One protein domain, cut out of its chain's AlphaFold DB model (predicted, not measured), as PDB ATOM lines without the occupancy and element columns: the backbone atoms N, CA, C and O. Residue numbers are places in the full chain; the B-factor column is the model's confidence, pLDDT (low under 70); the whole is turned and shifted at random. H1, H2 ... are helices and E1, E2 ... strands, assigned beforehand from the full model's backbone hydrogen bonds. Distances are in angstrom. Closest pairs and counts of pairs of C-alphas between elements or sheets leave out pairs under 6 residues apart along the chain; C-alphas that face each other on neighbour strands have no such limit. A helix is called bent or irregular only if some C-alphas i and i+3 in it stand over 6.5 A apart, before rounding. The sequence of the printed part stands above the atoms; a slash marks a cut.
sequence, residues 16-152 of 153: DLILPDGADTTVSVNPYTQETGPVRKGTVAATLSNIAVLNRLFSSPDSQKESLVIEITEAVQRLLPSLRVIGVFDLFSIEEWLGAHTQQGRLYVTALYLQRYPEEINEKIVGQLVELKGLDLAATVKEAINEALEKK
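This is residues 16 to 152 of the 153 residues of an uncharacterized protein of Alphaproteobacteria bacterium (UniProt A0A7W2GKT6). H5 is the core of a helical body, with the helical hairpin H1 and H2 on one side and H7, paired with H6, on the other; a strand hairpin, E1 and E2, packs on residues 79 to 86 of H2 at one end of the longest axis. The printed part has 137 residues with two named strands, antiparallel, then seven named helices: mostly helix, compact, radius of gyration of the C-alphas 15.0 A, spans 44 by 37 by 21 A.

E1, residues 25 to 29, and E2, residues 36 to 40, form an antiparallel hairpin; N 26 and O 39, 2.9 A apart, are within hydrogen-bond range. H1, residues 43 to 58, and H2, residues 66 to 86, touch as a helical hairpin, opposite ways at a shallow tilt of 33 degrees, only just short of steep; their closest C-alphas, of Thr 47 and Val 76, are 6.5 A apart. H2 is irregular, with C-alphas 78 and 81 7.1 A apart. H3, residues 88 to 91, is close to but not clearly touching H2, with C-alphas 83 and 89 closest at 7.4 A. H4, residues 94 to 98, touches residues 106 to 110 alone of the hub H5, residues 104 to 116; closest are C-alphas 98 and 107, 5.7 A. H6, residues 123 to 133, and H7, residues 139 to 150, touch as a helical hairpin, with C-alphas 133 and 142 closest at 6.4 A. H5 touches H7 at a shallow tilt of 29 degrees, the same way, with C-alphas 115 and 148 closest at 4.5 A. Every O i to N i+4 pair is within hydrogen-bond range in H4, H5 and H7, but 11 of 12 in H1, 15 of 17 in H2 and 6 of 7 in H6; H3 is too short for one.

E1 begins at C-alpha 25 (39.823, 5.429, 7.923); H2 is 29.2 A long, H1 22.2 A, H5 18.5 A; H7 ends at C-alpha 150 (6.547, -0.096, 3.143).

The C-alphas farthest apart, of Ala 23 and Gly 134, are 45.6 A apart. The printed part has no cut and no long link; pLDDT is under 70 in residues 16 to 24 and 61 to 64.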
ATOM      1  N   ASP A  16      35.717   0.400  16.252       59.69
ATOM      2  CA  ASP A  16      36.570   0.852  17.367       59.69
ATOM      3  C   ASP A  16      37.045  -0.272  18.297       59.69
ATOM      4  O   ASP A  16      38.145  -0.207  18.842       59.69
ATOM      5  N   LEU A  17      36.225  -1.314  18.473       60.72
ATOM      6  CA  LEU A  17      36.573  -2.496  19.270       60.72
ATOM      7  C   LEU A  17      37.509  -3.458  18.524       60.72
ATOM      8  O   LEU A  17      38.132  -4.313  19.151       60.72
ATOM      9  N   ILE A  18      37.599  -3.335  17.198       61.31
ATOM     10  CA  ILE A  18      38.492  -4.127  16.343       61.31
ATOM     11  C   ILE A  18      39.792  -3.349  16.072       61.31
ATOM     12  O   ILE A  18      40.871  -3.935  16.126       61.31
ATOM     13  N   LEU A  19      39.691  -2.041  15.806       57.06
ATOM     14  CA  LEU A  19      40.778  -1.106  15.507       57.06
ATOM     15  C   LEU A  19      40.440   0.311  16.037       57.06
ATOM     16  O   LEU A  19      39.407   0.868  15.652       57.06
ATOM     17  N   PRO A  20      41.293   0.927  16.881       53.56
ATOM     18  CA  PRO A  20      41.028   2.239  17.477       53.56
ATOM     19  C   PRO A  20      40.975   3.382  16.446       53.56
ATOM     20  O   PRO A  20      41.576   3.318  15.372       53.56
ATOM     21  N   ASP A  21      40.239   4.445  16.782       49.56
ATOM     22  CA  ASP A  21      39.963   5.570  15.882       49.56
ATOM     23  C   ASP A  21      41.204   6.448  15.601       49.56
ATOM     24  O   ASP A  21      42.045   6.664  16.475       49.56
ATOM     25  N   GLY A  22      41.314   6.969  14.369       53.31
ATOM     26  CA  GLY A  22      42.363   7.921  13.950       53.31
ATOM     27  C   GLY A  22      43.509   7.378  13.078       53.31
ATOM     28  O   GLY A  22      44.241   8.180  12.502       53.31
ATOM     29  N   ALA A  23      43.650   6.055  12.913       54.59
ATOM     30  CA  ALA A  23      44.691   5.441  12.064       54.59
ATOM     31  C   ALA A  23      44.153   4.604  10.879       54.59
ATOM     32  O   ALA A  23      44.928   4.173  10.023       54.59
ATOM     33  N   ASP A  24      42.835   4.377  10.809       66.50
ATOM     34  CA  ASP A  24      42.246   3.294  10.005       66.50
ATOM     35  C   ASP A  24      40.984   3.681   9.215       66.50
ATOM     36  O   ASP A  24      40.172   2.825   8.850       66.50
ATOM     37  N   THR A  25      40.818   4.966   8.899       76.00
ATOM     38  CA  THR A  25      39.823   5.429   7.923       76.00
ATOM     39  C   THR A  25      40.473   5.614   6.551       76.00
ATOM     40  O   THR A  25      41.631   6.012   6.430       76.00
ATOM     41  N   THR A  26      39.749   5.281   5.488       83.06
ATOM     42  CA  THR A  26      40.187   5.507   4.107       83.06
ATOM     43  C   THR A  26      38.995   5.890   3.241       83.06
ATOM     44  O   THR A  26      37.850   5.712   3.652       83.06
ATOM     45  N   VAL A  27      39.245   6.431   2.052       86.50
ATOM     46  CA  VAL A  27      38.197   6.600   1.042       86.50
ATOM     47  C   VAL A  27      38.172   5.328   0.213       86.50
ATOM     48  O   VAL A  27      39.172   4.974  -0.408       86.50
ATOM     49  N   SER A  28      37.041   4.632   0.227       89.50
ATOM     50  CA  SER A  28      36.816   3.496  -0.662       89.50
ATOM     51  C   SER A  28      36.098   3.968  -1.915       89.50
ATOM     52  O   SER A  28      35.322   4.924  -1.877       89.50
ATOM     53  N   VAL A  29      36.371   3.272  -3.012       90.25
ATOM     54  CA  VAL A  29      35.621   3.361  -4.260       90.25
ATOM     55  C   VAL A  29      34.989   1.997  -4.461       90.25
ATOM     56  O   VAL A  29      35.708   0.999  -4.543       90.25
ATOM     57  N   ASN A  30      33.663   1.945  -4.517       92.00
ATOM     58  CA  ASN A  30      32.949   0.729  -4.855       92.00
ATOM     59  C   ASN A  30      33.344   0.333  -6.292       92.00
ATOM     60  O   ASN A  30      33.083   1.101  -7.222       92.00
ATOM     61  N   PRO A  31      33.972  -0.835  -6.515       88.56
ATOM     62  CA  PRO A  31      34.477  -1.197  -7.837       88.56
ATOM     63  C   PRO A  31      33.361  -1.479  -8.856       88.56
ATOM     64  O   PRO A  31      33.627  -1.458 -10.057       88.56
ATOM     65  N   TYR A  32      32.128  -1.716  -8.398       89.44
ATOM     66  CA  TYR A  32      30.976  -2.051  -9.235       89.44
ATOM     67  C   TYR A  32      30.142  -0.818  -9.595       89.44
ATOM     68  O   TYR A  32      29.737  -0.672 -10.748       89.44
ATOM     69  N   THR A  33      29.926   0.093  -8.641       90.69
ATOM     70  CA  THR A  33      29.064   1.278  -8.827       90.69
ATOM     71  C   THR A  33      29.834   2.587  -8.997       90.69
ATOM     72  O   THR A  33      29.244   3.595  -9.374       90.69
ATOM     73  N   GLN A  34      31.145   2.584  -8.727       91.62
ATOM     74  CA  GLN A  34      32.001   3.777  -8.637       91.62
ATOM     75  C   GLN A  34      31.614   4.752  -7.508       91.62
ATOM     76  O   GLN A  34      32.170   5.846  -7.428       91.62
ATOM     77  N   GLU A  35      30.699   4.370  -6.608       91.06
ATOM     78  CA  GLU A  35      30.356   5.170  -5.431       91.06
ATOM     79  C   GLU A  35      31.579   5.335  -4.519       91.06
ATOM     80  O   GLU A  35      32.314   4.381  -4.260       91.06
ATOM     81  N   THR A  36      31.802   6.547  -4.013       91.25
ATOM     82  CA  THR A  36      32.967   6.860  -3.179       91.25
ATOM     83  C   THR A  36      32.554   7.405  -1.828       91.25
ATOM     84  O   THR A  36      31.647   8.231  -1.743       91.25
ATOM     85  N   GLY A  37      33.280   7.037  -0.779       90.31
ATOM     86  CA  GLY A  37      32.984   7.534   0.555       90.31
ATOM     87  C   GLY A  37      33.979   7.079   1.615       90.31
ATOM     88  O   GLY A  37      34.815   6.204   1.363       90.31
ATOM     89  N   PRO A  38      33.916   7.687   2.808       89.50
ATOM     90  CA  PRO A  38      34.762   7.304   3.923       89.50
ATOM     91  C   PRO A  38      34.341   5.931   4.452       89.50
ATOM     92  O   PRO A  38      33.164   5.677   4.695       89.50
ATOM     93  N   VAL A  39      35.317   5.059   4.674       89.44
ATOM     94  CA  VAL A  39      35.120   3.733   5.264       89.44
ATOM     95  C   VAL A  39      36.147   3.498   6.361       89.44
ATOM     96  O   VAL A  39      37.235   4.079   6.348       89.44
ATOM     97  N   ARG A  40      35.820   2.626   7.316       84.25
ATOM     98  CA  ARG A  40      36.747   2.201   8.371       84.25
ATOM     99  C   ARG A  40      37.228   0.784   8.098       84.25
ATOM    100  O   ARG A  40      36.446  -0.086   7.703       84.25
ATOM    101  N   LYS A  41      38.513   0.517   8.338       81.69
ATOM    102  CA  LYS A  41      39.005  -0.864   8.345       81.69
ATOM    103  C   LYS A  41      38.263  -1.640   9.436       81.69
ATOM    104  O   LYS A  41      37.964  -1.113  10.502       81.69
ATOM    105  N   GLY A  42      37.903  -2.885   9.139       85.31
ATOM    106  CA  GLY A  42      37.121  -3.722  10.050       85.31
ATOM    107  C   GLY A  42      35.598  -3.572   9.945       85.31
ATOM    108  O   GLY A  42      34.909  -4.379  10.558       85.31
ATOM    109  N   THR A  43      35.047  -2.652   9.134       89.75
ATOM    110  CA  THR A  43      33.586  -2.540   8.912       89.75
ATOM    111  C   THR A  43      32.955  -3.881   8.529       89.75
ATOM    112  O   THR A  43      32.013  -4.318   9.182       89.75
ATOM    113  N   VAL A  44      33.510  -4.575   7.529       91.62
ATOM    114  CA  VAL A  44      32.985  -5.879   7.083       91.62
ATOM    115  C   VAL A  44      33.068  -6.919   8.204       91.62
ATOM    116  O   VAL A  44      32.100  -7.631   8.460       91.62
ATOM    117  N   ALA A  45      34.196  -6.980   8.918       90.88
ATOM    118  CA  ALA A  45      34.394  -7.926  10.014       90.88
ATOM    119  C   ALA A  45      33.423  -7.675  11.183       90.88
ATOM    120  O   ALA A  45      32.863  -8.628  11.730       90.88
ATOM    121  N   ALA A  46      33.177  -6.408  11.533       92.88
ATOM    122  CA  ALA A  46      32.198  -6.018  12.543       92.88
ATOM    123  C   ALA A  46      30.781  -6.438  12.126       92.88
ATOM    124  O   ALA A  46      30.079  -7.077  12.906       92.88
ATOM    125  N   THR A  47      30.382  -6.173  10.877       94.31
ATOM    126  CA  THR A  47      29.069  -6.579  10.355       94.31
ATOM    127  C   THR A  47      28.878  -8.093  10.377       94.31
ATOM    128  O   THR A  47      27.849  -8.562  10.856       94.31
ATOM    129  N   LEU A  48      29.869  -8.872   9.926       94.69
ATOM    130  CA  LEU A  48      29.803 -10.338   9.970       94.69
ATOM    131  C   LEU A  48      29.699 -10.864  11.408       94.69
ATOM    132  O   LEU A  48      28.922 -11.781  11.683       94.69
ATOM    133  N   SER A  49      30.438 -10.255  12.336       94.94
ATOM    134  CA  SER A  49      30.383 -10.611  13.757       94.94
ATOM    135  C   SER A  49      29.003 -10.312  14.349       94.94
ATOM    136  O   SER A  49      28.418 -11.171  15.006       94.94
ATOM    137  N   ASN A  50      28.438  -9.144  14.041       95.94
ATOM    138  CA  ASN A  50      27.098  -8.747  14.470       95.94
ATOM    139  C   ASN A  50      26.011  -9.661  13.887       95.94
ATOM    140  O   ASN A  50      25.135 -10.097  14.629       95.94
ATOM    141  N   ILE A  51      26.102 -10.053  12.610       96.00
ATOM    142  CA  ILE A  51      25.209 -11.059  12.003       96.00
ATOM    143  C   ILE A  51      25.263 -12.376  12.785       96.00
ATOM    144  O   ILE A  51      24.224 -12.954  13.101       96.00
ATOM    145  N   ALA A  52      26.461 -12.852  13.131       94.69
ATOM    146  CA  ALA A  52      26.625 -14.095  13.879       94.69
ATOM    147  C   ALA A  52      26.071 -14.012  15.313       94.69
ATOM    148  O   ALA A  52      25.620 -15.028  15.852       94.69
ATOM    149  N   VAL A  53      26.110 -12.833  15.941       94.06
ATOM    150  CA  VAL A  53      25.474 -12.597  17.246       94.06
ATOM    151  C   VAL A  53      23.953 -12.569  17.093       94.06
ATOM    152  O   VAL A  53      23.274 -13.320  17.790       94.06
ATOM    153  N   LEU A  54      23.418 -11.811  16.134       94.69
ATOM    154  CA  LEU A  54      21.982 -11.743  15.844       94.69
ATOM    155  C   LEU A  54      21.388 -13.118  15.523       94.69
ATOM    156  O   LEU A  54      20.349 -13.471  16.067       94.69
ATOM    157  N   ASN A  55      22.078 -13.941  14.725       94.38
ATOM    158  CA  ASN A  55      21.660 -15.320  14.449       94.38
ATOM    159  C   ASN A  55      21.445 -16.125  15.742       94.38
ATOM    160  O   ASN A  55      20.463 -16.856  15.859       94.38
ATOM    161  N   ARG A  56      22.341 -15.983  16.729       91.75
ATOM    162  CA  ARG A  56      22.218 -16.668  18.027       91.75
ATOM    163  C   ARG A  56      21.074 -16.106  18.865       91.75
ATOM    164  O   ARG A  56      20.354 -16.881  19.492       91.75
ATOM    165  N   LEU A  57      20.915 -14.783  18.869       91.12
ATOM    166  CA  LEU A  57      19.857 -14.094  19.610       91.12
ATOM    167  C   LEU A  57      18.469 -14.468  19.078       91.12
ATOM    168  O   LEU A  57      17.606 -14.839  19.860       91.12
ATOM    169  N   PHE A  58      18.279 -14.465  17.759       91.62
ATOM    170  CA  PHE A  58      16.993 -14.781  17.131       91.62
ATOM    171  C   PHE A  58      16.632 -16.272  17.148       91.62
ATOM    172  O   PHE A  58      15.473 -16.614  16.942       91.62
ATOM    173  N   SER A  59      17.595 -17.157  17.415       87.25
ATOM    174  CA  SER A  59      17.349 -18.602  17.537       87.25
ATOM    175  C   SER A  59      17.018 -19.048  18.969       87.25
ATOM    176  O   SER A  59      16.696 -20.215  19.178       87.25
ATOM    177  N   SER A  60      17.144 -18.161  19.962       80.81
ATOM    178  CA  SER A  60      17.022 -18.511  21.382       80.81
ATOM    179  C   SER A  60      15.756 -17.892  21.990       80.81
ATOM    180  O   SER A  60      15.592 -16.679  21.899       80.81
ATOM    181  N   PRO A  61      14.883 -18.673  22.654       63.69
ATOM    182  CA  PRO A  61      13.637 -18.164  23.237       63.69
ATOM    183  C   PRO A  61      13.811 -17.329  24.520       63.69
ATOM    184  O   PRO A  61      12.825 -16.804  25.035       63.69
ATOM    185  N   ASP A  62      15.037 -17.177  25.038       59.66
ATOM    186  CA  ASP A  62      15.309 -16.397  26.251       59.66
ATOM    187  C   ASP A  62      15.264 -14.884  25.984       59.66
ATOM    188  O   ASP A  62      16.236 -14.217  25.614       59.66
ATOM    189  N   SER A  63      14.075 -14.345  26.227       50.72
ATOM    190  CA  SER A  63      13.682 -12.944  26.211       50.72
ATOM    191  C   SER A  63      14.360 -12.114  27.315       50.72
ATOM    192  O   SER A  63      13.704 -11.759  28.290       50.72
ATOM    193  N   GLN A  64      15.656 -11.791  27.187       53.50
ATOM    194  CA  GLN A  64      16.320 -10.730  27.985       53.50
ATOM    195  C   GLN A  64      17.449  -9.981  27.242       53.50
ATOM    196  O   GLN A  64      18.340  -9.412  27.870       53.50
ATOM    197  N   LYS A  65      17.464  -9.972  25.905       74.81
ATOM    198  CA  LYS A  65      18.530  -9.295  25.134       74.81
ATOM    199  C   LYS A  65      18.016  -8.298  24.106       74.81
ATOM    200  O   LYS A  65      18.720  -7.989  23.153       74.81
ATOM    201  N   GLU A  66      16.814  -7.775  24.317       82.94
ATOM    202  CA  GLU A  66      16.251  -6.709  23.485       82.94
ATOM    203  C   GLU A  66      17.179  -5.487  23.438       82.94
ATOM    204  O   GLU A  66      17.469  -4.990  22.356       82.94
ATOM    205  N   SER A  67      17.762  -5.090  24.578       87.56
ATOM    206  CA  SER A  67      18.761  -4.014  24.628       87.56
ATOM    207  C   SER A  67      19.974  -4.295  23.737       87.56
ATOM    208  O   SER A  67      20.391  -3.428  22.980       87.56
ATOM    209  N   LEU A  68      20.499  -5.523  23.754       90.06
ATOM    210  CA  LEU A  68      21.631  -5.904  22.910       90.06
ATOM    211  C   LEU A  68      21.251  -5.948  21.423       90.06
ATOM    212  O   LEU A  68      22.064  -5.587  20.578       90.06
ATOM    213  N   VAL A  69      20.031  -6.383  21.087       92.19
ATOM    214  CA  VAL A  69      19.532  -6.309  19.705       92.19
ATOM    215  C   VAL A  69      19.489  -4.852  19.255       92.19
ATOM    216  O   VAL A  69      20.039  -4.558  18.201       92.19
ATOM    217  N   ILE A  70      18.939  -3.943  20.067       93.00
ATOM    218  CA  ILE A  70      18.895  -2.502  19.778       93.00
ATOM    219  C   ILE A  70      20.310  -1.941  19.572       93.00
ATOM    220  O   ILE A  70      20.574  -1.308  18.551       93.00
ATOM    221  N   GLU A  71      21.246  -2.232  20.479       93.69
ATOM    222  CA  GLU A  71      22.642  -1.784  20.371       93.69
ATOM    223  C   GLU A  71      23.313  -2.272  19.077       93.69
ATOM    224  O   GLU A  71      24.006  -1.511  18.391       93.69
ATOM    225  N   ILE A  72      23.096  -3.541  18.714       94.62
ATOM    226  CA  ILE A  72      23.617  -4.107  17.469       94.62
ATOM    227  C   ILE A  72      22.937  -3.463  16.258       94.62
ATOM    228  O   ILE A  72      23.626  -3.158  15.284       94.62
ATOM    229  N   THR A  73      21.626  -3.226  16.302       95.44
ATOM    230  CA  THR A  73      20.872  -2.556  15.235       95.44
ATOM    231  C   THR A  73      21.437  -1.172  14.962       95.44
ATOM    232  O   THR A  73      21.785  -0.872  13.818       95.44
ATOM    233  N   GLU A  74      21.621  -0.355  15.998       95.31
ATOM    234  CA  GLU A  74      22.214   0.976  15.864       95.31
ATOM    235  C   GLU A  74      23.634   0.911  15.291       95.31
ATOM    236  O   GLU A  74      24.005   1.696  14.413       95.31
ATOM    237  N   ALA A  75      24.447  -0.040  15.760       93.69
ATOM    238  CA  ALA A  75      25.795  -0.231  15.244       93.69
ATOM    239  C   ALA A  75      25.786  -0.632  13.764       93.69
ATOM    240  O   ALA A  75      26.518  -0.039  12.975       93.69
ATOM    241  N   VAL A  76      24.942  -1.584  13.363       95.56
ATOM    242  CA  VAL A  76      24.795  -2.009  11.965       95.56
ATOM    243  C   VAL A  76      24.319  -0.849  11.096       95.56
ATOM    244  O   VAL A  76      24.927  -0.606  10.057       95.56
ATOM    245  N   GLN A  77      23.310  -0.089  11.526       95.69
ATOM    246  CA  GLN A  77      22.797   1.067  10.784       95.69
ATOM    247  C   GLN A  77      23.884   2.118  10.522       95.69
ATOM    248  O   GLN A  77      23.957   2.658   9.415       95.69
ATOM    249  N   ARG A  78      24.779   2.360  11.493       93.38
ATOM    250  CA  ARG A  78      25.952   3.237  11.315       93.38
ATOM    251  C   ARG A  78      26.972   2.682  10.311       93.38
ATOM    252  O   ARG A  78      27.699   3.462   9.702       93.38
ATOM    253  N   LEU A  79      27.032   1.363  10.120       93.94
ATOM    254  CA  LEU A  79      27.949   0.705   9.181       93.94
ATOM    255  C   LEU A  79      27.407   0.626   7.747       93.94
ATOM    256  O   LEU A  79      28.212   0.512   6.824       93.94
ATOM    257  N   LEU A  80      26.086   0.698   7.538       95.38
ATOM    258  CA  LEU A  80      25.458   0.521   6.219       95.38
ATOM    259  C   LEU A  80      26.039   1.419   5.109       95.38
ATOM    260  O   LEU A  80      26.326   0.876   4.041       95.38
ATOM    261  N   PRO A  81      26.287   2.732   5.321       94.44
ATOM    262  CA  PRO A  81      26.904   3.568   4.287       94.44
ATOM    263  C   PRO A  81      28.279   3.056   3.870       94.44
ATOM    264  O   PRO A  81      28.563   2.911   2.686       94.44
ATOM    265  N   SER A  82      29.109   2.698   4.850       94.25
ATOM    266  CA  SER A  82      30.433   2.143   4.589       94.25
ATOM    267  C   SER A  82      30.341   0.812   3.844       94.25
ATOM    268  O   SER A  82      31.125   0.575   2.937       94.25
ATOM    269  N   LEU A  83      29.378  -0.053   4.177       94.19
ATOM    270  CA  LEU A  83      29.175  -1.328   3.476       94.19
ATOM    271  C   LEU A  83      28.754  -1.142   2.012       94.19
ATOM    272  O   LEU A  83      29.218  -1.905   1.163       94.19
ATOM    273  N   ARG A  84      27.919  -0.135   1.720       94.25
ATOM    274  CA  ARG A  84      27.522   0.226   0.350       94.25
ATOM    275  C   ARG A  84      28.729   0.701  -0.459       94.25
ATOM    276  O   ARG A  84      28.985   0.181  -1.536       94.25
ATOM    277  N   VAL A  85      29.540   1.594   0.105       93.81
ATOM    278  CA  VAL A  85      30.754   2.107  -0.557       93.81
ATOM    279  C   VAL A  85      31.852   1.037  -0.685       93.81
ATOM    280  O   VAL A  85      32.639   1.055  -1.628       93.81
ATOM    281  N   ILE A  86      31.932   0.079   0.242       93.19
ATOM    282  CA  ILE A  86      32.837  -1.080   0.118       93.19
ATOM    283  C   ILE A  86      32.371  -2.031  -1.001       93.19
ATOM    284  O   ILE A  86      33.185  -2.770  -1.549       93.19
ATOM    285  N   GLY A  87      31.080  -2.020  -1.347       92.19
ATOM    286  CA  GLY A  87      30.488  -2.919  -2.337       92.19
ATOM    287  C   GLY A  87      30.185  -4.316  -1.800       92.19
ATOM    288  O   GLY A  87      30.189  -5.287  -2.550       92.19
ATOM    289  N   VAL A  88      29.924  -4.459  -0.493       92.06
ATOM    290  CA  VAL A  88      29.579  -5.767   0.104       92.06
ATOM    291  C   VAL A  88      28.286  -6.347  -0.485       92.06
ATOM    292  O   VAL A  88      28.190  -7.562  -0.665       92.06
ATOM    293  N   PHE A  89      27.315  -5.485  -0.788       90.69
ATOM    294  CA  PHE A  89      26.028  -5.861  -1.389       90.69
ATOM    295  C   PHE A  89      26.093  -5.996  -2.920       90.69
ATOM    296  O   PHE A  89      25.130  -6.439  -3.535       90.69
ATOM    297  N   ASP A  90      27.237  -5.658  -3.520       90.94
ATOM    298  CA  ASP A  90      27.536  -5.888  -4.936       90.94
ATOM    299  C   ASP A  90      28.406  -7.139  -5.132       90.94
ATOM    300  O   ASP A  90      28.349  -7.791  -6.171       90.94
ATOM    301  N   LEU A  91      29.198  -7.512  -4.115       88.56
ATOM    302  CA  LEU A  91      29.955  -8.766  -4.093       88.56
ATOM    303  C   LEU A  91      29.032  -9.992  -4.007       88.56
ATOM    304  O   LEU A  91      29.345 -11.034  -4.576       88.56
ATOM    305  N   PHE A  92      27.916  -9.857  -3.288       89.25
ATOM    306  CA  PHE A  92      26.805 -10.806  -3.290       89.25
ATOM    307  C   PHE A  92      25.516 -10.012  -3.428       89.25
ATOM    308  O   PHE A  92      25.282  -9.117  -2.613       89.25
ATOM    309  N   SER A  93      24.681 -10.367  -4.401       90.94
ATOM    310  CA  SER A  93      23.458  -9.629  -4.703       90.94
ATOM    311  C   SER A  93      22.497  -9.642  -3.515       90.94
ATOM    312  O   SER A  93      22.484 -10.579  -2.709       90.94
ATOM    313  N   ILE A  94      21.647  -8.622  -3.399       94.50
ATOM    314  CA  ILE A  94      20.649  -8.538  -2.321       94.50
ATOM    315  C   ILE A  94      19.787  -9.809  -2.273       94.50
ATOM    316  O   ILE A  94      19.460 -10.304  -1.196       94.50
ATOM    317  N   GLU A  95      19.482 -10.402  -3.423       94.31
ATOM    318  CA  GLU A  95      18.717 -11.646  -3.498       94.31
ATOM    319  C   GLU A  95      19.472 -12.855  -2.937       94.31
ATOM    320  O   GLU A  95      18.855 -13.728  -2.324       94.31
ATOM    321  N   GLU A  96      20.798 -12.908  -3.097       93.88
ATOM    322  CA  GLU A  96      21.650 -13.909  -2.442       93.88
ATOM    323  C   GLU A  96      21.706 -13.696  -0.925       93.88
ATOM    324  O   GLU A  96      21.835 -14.656  -0.158       93.88
ATOM    325  N   TRP A  97      21.597 -12.444  -0.474       94.19
ATOM    326  CA  TRP A  97      21.463 -12.117   0.944       94.19
ATOM    327  C   TRP A  97      20.131 -12.570   1.535       94.19
ATOM    328  O   TRP A  97      20.128 -13.214   2.587       94.19
ATOM    329  N   LEU A  98      19.026 -12.321   0.832       94.44
ATOM    330  CA  LEU A  98      17.690 -12.770   1.227       94.44
ATOM    331  C   LEU A  98      17.519 -14.293   1.121       94.44
ATOM    332  O   LEU A  98      16.776 -14.883   1.899       94.44
ATOM    333  N   GLY A  99      18.262 -14.956   0.230       91.38
ATOM    334  CA  GLY A  99      18.242 -16.413   0.066       91.38
ATOM    335  C   GLY A  99      18.806 -17.215   1.250       91.38
ATOM    336  O   GLY A  99      18.709 -18.445   1.275       91.38
ATOM    337  N   ALA A 100      19.390 -16.562   2.258       87.31
ATOM    338  CA  ALA A 100      19.978 -17.209   3.429       87.31
ATOM    339  C   ALA A 100      18.967 -17.399   4.577       87.31
ATOM    340  O   ALA A 100      19.183 -16.941   5.696       87.31
ATOM    341  N   HIS A 101      17.874 -18.112   4.304       83.56
ATOM    342  CA  HIS A 101      16.721 -18.295   5.199       83.56
ATOM    343  C   HIS A 101      17.060 -18.817   6.611       83.56
ATOM    344  O   HIS A 101      16.357 -18.523   7.572       83.56
ATOM    345  N   THR A 102      18.151 -19.573   6.761       87.19
ATOM    346  CA  THR A 102      18.622 -20.109   8.050       87.19
ATOM    347  C   THR A 102      19.444 -19.107   8.870       87.19
ATOM    348  O   THR A 102      19.788 -19.386  10.016       87.19
ATOM    349  N   GLN A 103      19.769 -17.940   8.307       93.81
ATOM    350  CA  GLN A 103      20.578 -16.895   8.936       93.81
ATOM    351  C   GLN A 103      19.746 -15.629   9.153       93.81
ATOM    352  O   GLN A 103      19.896 -14.631   8.448       93.81
ATOM    353  N   GLN A 104      18.871 -15.653  10.157       94.62
ATOM    354  CA  GLN A 104      17.953 -14.546  10.445       94.62
ATOM    355  C   GLN A 104      18.651 -13.194  10.687       94.62
ATOM    356  O   GLN A 104      18.129 -12.156  10.304       94.62
ATOM    357  N   GLY A 105      19.858 -13.184  11.256       95.69
ATOM    358  CA  GLY A 105      20.684 -11.984  11.404       95.69
ATOM    359  C   GLY A 105      21.142 -11.399  10.066       95.69
ATOM    360  O   GLY A 105      21.206 -10.180   9.921       95.69
ATOM    361  N   ARG A 106      21.402 -12.249   9.061       96.19
ATOM    362  CA  ARG A 106      21.702 -11.808   7.690       96.19
ATOM    363  C   ARG A 106      20.460 -11.189   7.054       96.19
ATOM    364  O   ARG A 106      20.559 -10.102   6.491       96.19
ATOM    365  N   LEU A 107      19.301 -11.836   7.204       96.56
ATOM    366  CA  LEU A 107      18.018 -11.299   6.736       96.56
ATOM    367  C   LEU A 107      17.723  -9.939   7.374       96.56
ATOM    368  O   LEU A 107      17.378  -8.995   6.675       96.56
ATOM    369  N   TYR A 108      17.941  -9.820   8.683       96.88
ATOM    370  CA  TYR A 108      17.719  -8.588   9.427       96.88
ATOM    371  C   TYR A 108      18.609  -7.438   8.945       96.88
ATOM    372  O   TYR A 108      18.108  -6.369   8.615       96.88
ATOM    373  N   VAL A 109      19.921  -7.664   8.813       97.44
ATOM    374  CA  VAL A 109      20.848  -6.651   8.273       97.44
ATOM    375  C   VAL A 109      20.484  -6.262   6.838       97.44
ATOM    376  O   VAL A 109      20.589  -5.091   6.479       97.44
ATOM    377  N   THR A 110      20.009  -7.216   6.036       97.25
ATOM    378  CA  THR A 110      19.541  -6.949   4.666       97.25
ATOM    379  C   THR A 110      18.273  -6.098   4.667       97.25
ATOM    380  O   THR A 110      18.178  -5.146   3.898       97.25
ATOM    381  N   ALA A 111      17.324  -6.371   5.565       97.06
ATOM    382  CA  ALA A 111      16.128  -5.550   5.726       97.06
ATOM    383  C   ALA A 111      16.489  -4.113   6.138       97.06
ATOM    384  O   ALA A 111      16.024  -3.171   5.507       97.06
ATOM    385  N   LEU A 112      17.397  -3.932   7.107       97.56
ATOM    386  CA  LEU A 112      17.894  -2.606   7.506       97.56
ATOM    387  C   LEU A 112      18.584  -1.864   6.349       97.56
ATOM    388  O   LEU A 112      18.433  -0.650   6.212       97.56
ATOM    389  N   TYR A 113      19.334  -2.580   5.505       97.44
ATOM    390  CA  TYR A 113      19.919  -2.014   4.291       97.44
ATOM    391  C   TYR A 113      18.837  -1.506   3.329       97.44
ATOM    392  O   TYR A 113      18.893  -0.351   2.911       97.44
ATOM    393  N   LEU A 114      17.818  -2.318   3.044       97.06
ATOM    394  CA  LEU A 114      16.717  -1.960   2.142       97.06
ATOM    395  C   LEU A 114      15.834  -0.829   2.683       97.06
ATOM    396  O   LEU A 114      15.357  -0.003   1.913       97.06
ATOM    397  N   GLN A 115      15.658  -0.731   4.003       96.56
ATOM    398  CA  GLN A 115      14.985   0.415   4.625       96.56
ATOM    399  C   GLN A 115      15.727   1.734   4.379       96.56
ATOM    400  O   GLN A 115      15.101   2.791   4.275       96.56
ATOM    401  N   ARG A 116      17.065   1.684   4.334       96.12
ATOM    402  CA  ARG A 116      17.921   2.852   4.108       96.12
ATOM    403  C   ARG A 116      18.045   3.207   2.626       96.12
ATOM    404  O   ARG A 116      18.137   4.393   2.320       96.12
ATOM    405  N   TYR A 117      18.061   2.201   1.758       95.56
ATOM    406  CA  TYR A 117      18.244   2.329   0.312       95.56
ATOM    407  C   TYR A 117      17.050   1.717  -0.438       95.56
ATOM    408  O   TYR A 117      17.180   0.659  -1.062       95.56
ATOM    409  N   PRO A 118      15.855   2.328  -0.340       96.00
ATOM    410  CA  PRO A 118      14.640   1.773  -0.930       96.00
ATOM    411  C   PRO A 118      14.680   1.706  -2.459       96.00
ATOM    412  O   PRO A 118      13.955   0.910  -3.053       96.00
ATOM    413  N   GLU A 119      15.548   2.489  -3.105       94.38
ATOM    414  CA  GLU A 119      15.776   2.436  -4.549       94.38
ATOM    415  C   GLU A 119      16.295   1.072  -5.033       94.38
ATOM    416  O   GLU A 119      16.099   0.717  -6.194       94.38
ATOM    417  N   GLU A 120      16.897   0.279  -4.143       93.88
ATOM    418  CA  GLU A 120      17.377  -1.071  -4.446       93.88
ATOM    419  C   GLU A 120      16.230  -2.095  -4.537       93.88
ATOM    420  O   GLU A 120      16.413  -3.201  -5.045       93.88
ATOM    421  N   ILE A 121      15.021  -1.765  -4.056       95.62
ATOM    422  CA  ILE A 121      13.902  -2.712  -3.941       95.62
ATOM    423  C   ILE A 121      13.180  -2.901  -5.288       95.62
ATOM    424  O   ILE A 121      12.133  -2.312  -5.579       95.62
ATOM    425  N   ASN A 122      13.671  -3.831  -6.104       94.69
ATOM    426  CA  ASN A 122      13.012  -4.258  -7.345       94.69
ATOM    427  C   ASN A 122      11.884  -5.301  -7.117       94.69
ATOM    428  O   ASN A 122      11.553  -5.660  -5.987       94.69
ATOM    429  N   GLU A 123      11.212  -5.748  -8.184       94.69
ATOM    430  CA  GLU A 123      10.103  -6.722  -8.104       94.69
ATOM    431  C   GLU A 123      10.528  -8.085  -7.540       94.69
ATOM    432  O   GLU A 123       9.793  -8.686  -6.756       94.69
ATOM    433  N   LYS A 124      11.733  -8.550  -7.879       95.38
ATOM    434  CA  LYS A 124      12.273  -9.827  -7.400       95.38
ATOM    435  C   LYS A 124      12.544  -9.786  -5.895       95.38
ATOM    436  O   LYS A 124      12.185 -10.725  -5.188       95.38
ATOM    437  N   ILE A 125      13.095  -8.676  -5.403       96.06
ATOM    438  CA  ILE A 125      13.307  -8.446  -3.968       96.06
ATOM    439  C   ILE A 125      11.969  -8.407  -3.225       96.06
ATOM    440  O   ILE A 125      11.844  -9.038  -2.182       96.06
ATOM    441  N   VAL A 126      10.941  -7.742  -3.771       96.38
ATOM    442  CA  VAL A 126       9.592  -7.774  -3.172       96.38
ATOM    443  C   VAL A 126       9.070  -9.201  -3.067       96.38
ATOM    444  O   VAL A 126       8.587  -9.578  -2.001       96.38
ATOM    445  N   GLY A 127       9.193  -9.996  -4.134       95.62
ATOM    446  CA  GLY A 127       8.795 -11.405  -4.127       95.62
ATOM    447  C   GLY A 127       9.445 -12.179  -2.979       95.62
ATOM    448  O   GLY A 127       8.741 -12.767  -2.160       95.62
ATOM    449  N   GLN A 128      10.769 -12.078  -2.842       96.12
ATOM    450  CA  GLN A 128      11.503 -12.742  -1.760       96.12
ATOM    451  C   GLN A 128      11.103 -12.230  -0.369       96.12
ATOM    452  O   GLN A 128      10.894 -13.025   0.542       96.12
ATOM    453  N   LEU A 129      10.951 -10.915  -0.180       95.19
ATOM    454  CA  LEU A 129      10.532 -10.347   1.107       95.19
ATOM    455  C   LEU A 129       9.126 -10.815   1.513       95.19
ATOM    456  O   LEU A 129       8.880 -11.046   2.696       95.19
ATOM    457  N   VAL A 130       8.208 -10.976   0.554       94.69
ATOM    458  CA  VAL A 130       6.867 -11.528   0.800       94.69
ATOM    459  C   VAL A 130       6.939 -13.011   1.167       94.69
ATOM    460  O   VAL A 130       6.300 -13.413   2.139       94.69
ATOM    461  N   GLU A 131       7.741 -13.809   0.457       94.25
ATOM    462  CA  GLU A 131       7.961 -15.229   0.773       94.25
ATOM    463  C   GLU A 131       8.511 -15.420   2.193       94.25
ATOM    464  O   GLU A 131       8.018 -16.261   2.950       94.25
ATOM    465  N   LEU A 132       9.466 -14.577   2.603       93.94
ATOM    466  CA  LEU A 132      10.063 -14.615   3.940       93.94
ATOM    467  C   LEU A 132       9.040 -14.409   5.069       93.94
ATOM    468  O   LEU A 132       9.237 -14.935   6.166       93.94
ATOM    469  N   LYS A 133       7.918 -13.712   4.827       87.38
ATOM    470  CA  LYS A 133       6.857 -13.541   5.841       87.38
ATOM    471  C   LYS A 133       6.190 -14.859   6.229       87.38
ATOM    472  O   LYS A 133       5.699 -14.978   7.350       87.38
ATOM    473  N   GLY A 134       6.166 -15.830   5.314       87.62
ATOM    474  CA  GLY A 134       5.596 -17.157   5.544       87.62
ATOM    475  C   GLY A 134       6.466 -18.064   6.415       87.62
ATOM    476  O   GLY A 134       6.031 -19.155   6.772       87.62
ATOM    477  N   LEU A 135       7.685 -17.637   6.755       91.44
ATOM    478  CA  LEU A 135       8.636 -18.438   7.514       91.44
ATOM    479  C   LEU A 135       8.567 -18.166   9.019       91.44
ATOM    480  O   LEU A 135       8.086 -17.131   9.498       91.44
ATOM    481  N   ASP A 136       9.098 -19.118   9.782       91.69
ATOM    482  CA  ASP A 136       9.272 -18.985  11.223       91.69
ATOM    483  C   ASP A 136      10.513 -18.135  11.542       91.69
ATOM    484  O   ASP A 136      11.610 -18.634  11.796       91.69
ATOM    485  N   LEU A 137      10.344 -16.818  11.423       92.00
ATOM    486  CA  LEU A 137      11.345 -15.806  11.759       92.00
ATOM    487  C   LEU A 137      10.977 -15.102  13.068       92.00
ATOM    488  O   LEU A 137       9.792 -14.910  13.364       92.00
ATOM    489  N   ALA A 138      11.993 -14.644  13.801       91.19
ATOM    490  CA  ALA A 138      11.828 -13.800  14.974       91.19
ATOM    491  C   ALA A 138      11.007 -12.542  14.640       91.19
ATOM    492  O   ALA A 138      11.118 -11.986  13.543       91.19
ATOM    493  N   ALA A 139      10.199 -12.080  15.599       91.81
ATOM    494  CA  ALA A 139       9.271 -10.961  15.407       91.81
ATOM    495  C   ALA A 139       9.974  -9.703  14.869       91.81
ATOM    496  O   ALA A 139       9.568  -9.174  13.840       91.81
ATOM    497  N   THR A 140      11.107  -9.328  15.465       92.38
ATOM    498  CA  THR A 140      11.925  -8.178  15.044       92.38
ATOM    499  C   THR A 140      12.403  -8.278  13.591       92.38
ATOM    500  O   THR A 140      12.520  -7.275  12.891       92.38
ATOM    501  N   VAL A 141      12.663  -9.493  13.097       94.50
ATOM    502  CA  VAL A 141      13.063  -9.710  11.698       94.50
ATOM    503  C   VAL A 141      11.872  -9.509  10.767       94.50
ATOM    504  O   VAL A 141      12.005  -8.849   9.737       94.50
ATOM    505  N   LYS A 142      10.698 -10.031  11.143       94.56
ATOM    506  CA  LYS A 142       9.451  -9.828  10.391       94.56
ATOM    507  C   LYS A 142       9.061  -8.351  10.337       94.56
ATOM    508  O   LYS A 142       8.671  -7.875   9.275       94.56
ATOM    509  N   GLU A 143       9.200  -7.632  11.447       94.69
ATOM    510  CA  GLU A 143       8.963  -6.187  11.536       94.69
ATOM    511  C   GLU A 143       9.877  -5.416  10.583       94.69
ATOM    512  O   GLU A 143       9.380  -4.690   9.725       94.69
ATOM    513  N   ALA A 144      11.191  -5.660  10.623       95.69
ATOM    514  CA  ALA A 144      12.117  -4.975   9.725       95.69
ATOM    515  C   ALA A 144      11.848  -5.264   8.237       95.69
ATOM    516  O   ALA A 144      11.978  -4.365   7.403       95.69
ATOM    517  N   ILE A 145      11.450  -6.497   7.892       96.12
ATOM    518  CA  ILE A 145      11.030  -6.867   6.529       96.12
ATOM    519  C   ILE A 145       9.766  -6.104   6.111       96.12
ATOM    520  O   ILE A 145       9.677  -5.646   4.971       96.12
ATOM    521  N   ASN A 146       8.786  -5.961   7.008       95.62
ATOM    522  CA  ASN A 146       7.570  -5.197   6.728       95.62
ATOM    523  C   ASN A 146       7.888  -3.723   6.479       95.62
ATOM    524  O   ASN A 146       7.470  -3.183   5.460       95.62
ATOM    525  N   GLU A 147       8.697  -3.113   7.341       95.94
ATOM    526  CA  GLU A 147       9.139  -1.730   7.169       95.94
ATOM    527  C   GLU A 147       9.897  -1.532   5.850       95.94
ATOM    528  O   GLU A 147       9.670  -0.548   5.151       95.94
ATOM    529  N   ALA A 148      10.766  -2.475   5.460       94.94
ATOM    530  CA  ALA A 148      11.464  -2.409   4.175       94.94
ATOM    531  C   ALA A 148      10.481  -2.414   2.990       94.94
ATOM    532  O   ALA A 148      10.647  -1.645   2.047       94.94
ATOM    533  N   LEU A 149       9.430  -3.239   3.045       93.50
ATOM    534  CA  LEU A 149       8.392  -3.281   2.010       93.50
ATOM    535  C   LEU A 149       7.573  -1.987   1.939       93.50
ATOM    536  O   LEU A 149       7.220  -1.555   0.844       93.50
ATOM    537  N   GLU A 150       7.290  -1.360   3.080       93.19
ATOM    538  CA  GLU A 150       6.547  -0.096   3.143       93.19
ATOM    539  C   GLU A 150       7.318   1.068   2.513       93.19
ATOM    540  O   GLU A 150       6.702   1.964   1.944       93.19
ATOM    541  N   LYS A 151       8.657   1.045   2.536       85.62
ATOM    542  CA  LYS A 151       9.491   2.088   1.909       85.62
ATOM    543  C   LYS A 151       9.438   2.110   0.379       85.62
ATOM    544  O   LYS A 151       9.925   3.070  -0.213       85.62
ATOM    545  N   LYS A 152       8.886   1.072  -0.259       73.50
ATOM    546  CA  LYS A 152       8.697   1.018  -1.716       73.50
ATOM    547  C   LYS A 152       7.427   1.743  -2.186       73.50
ATOM    548  O   LYS A 152       7.349   2.083  -3.365       73.50
TER     549      LYS A 152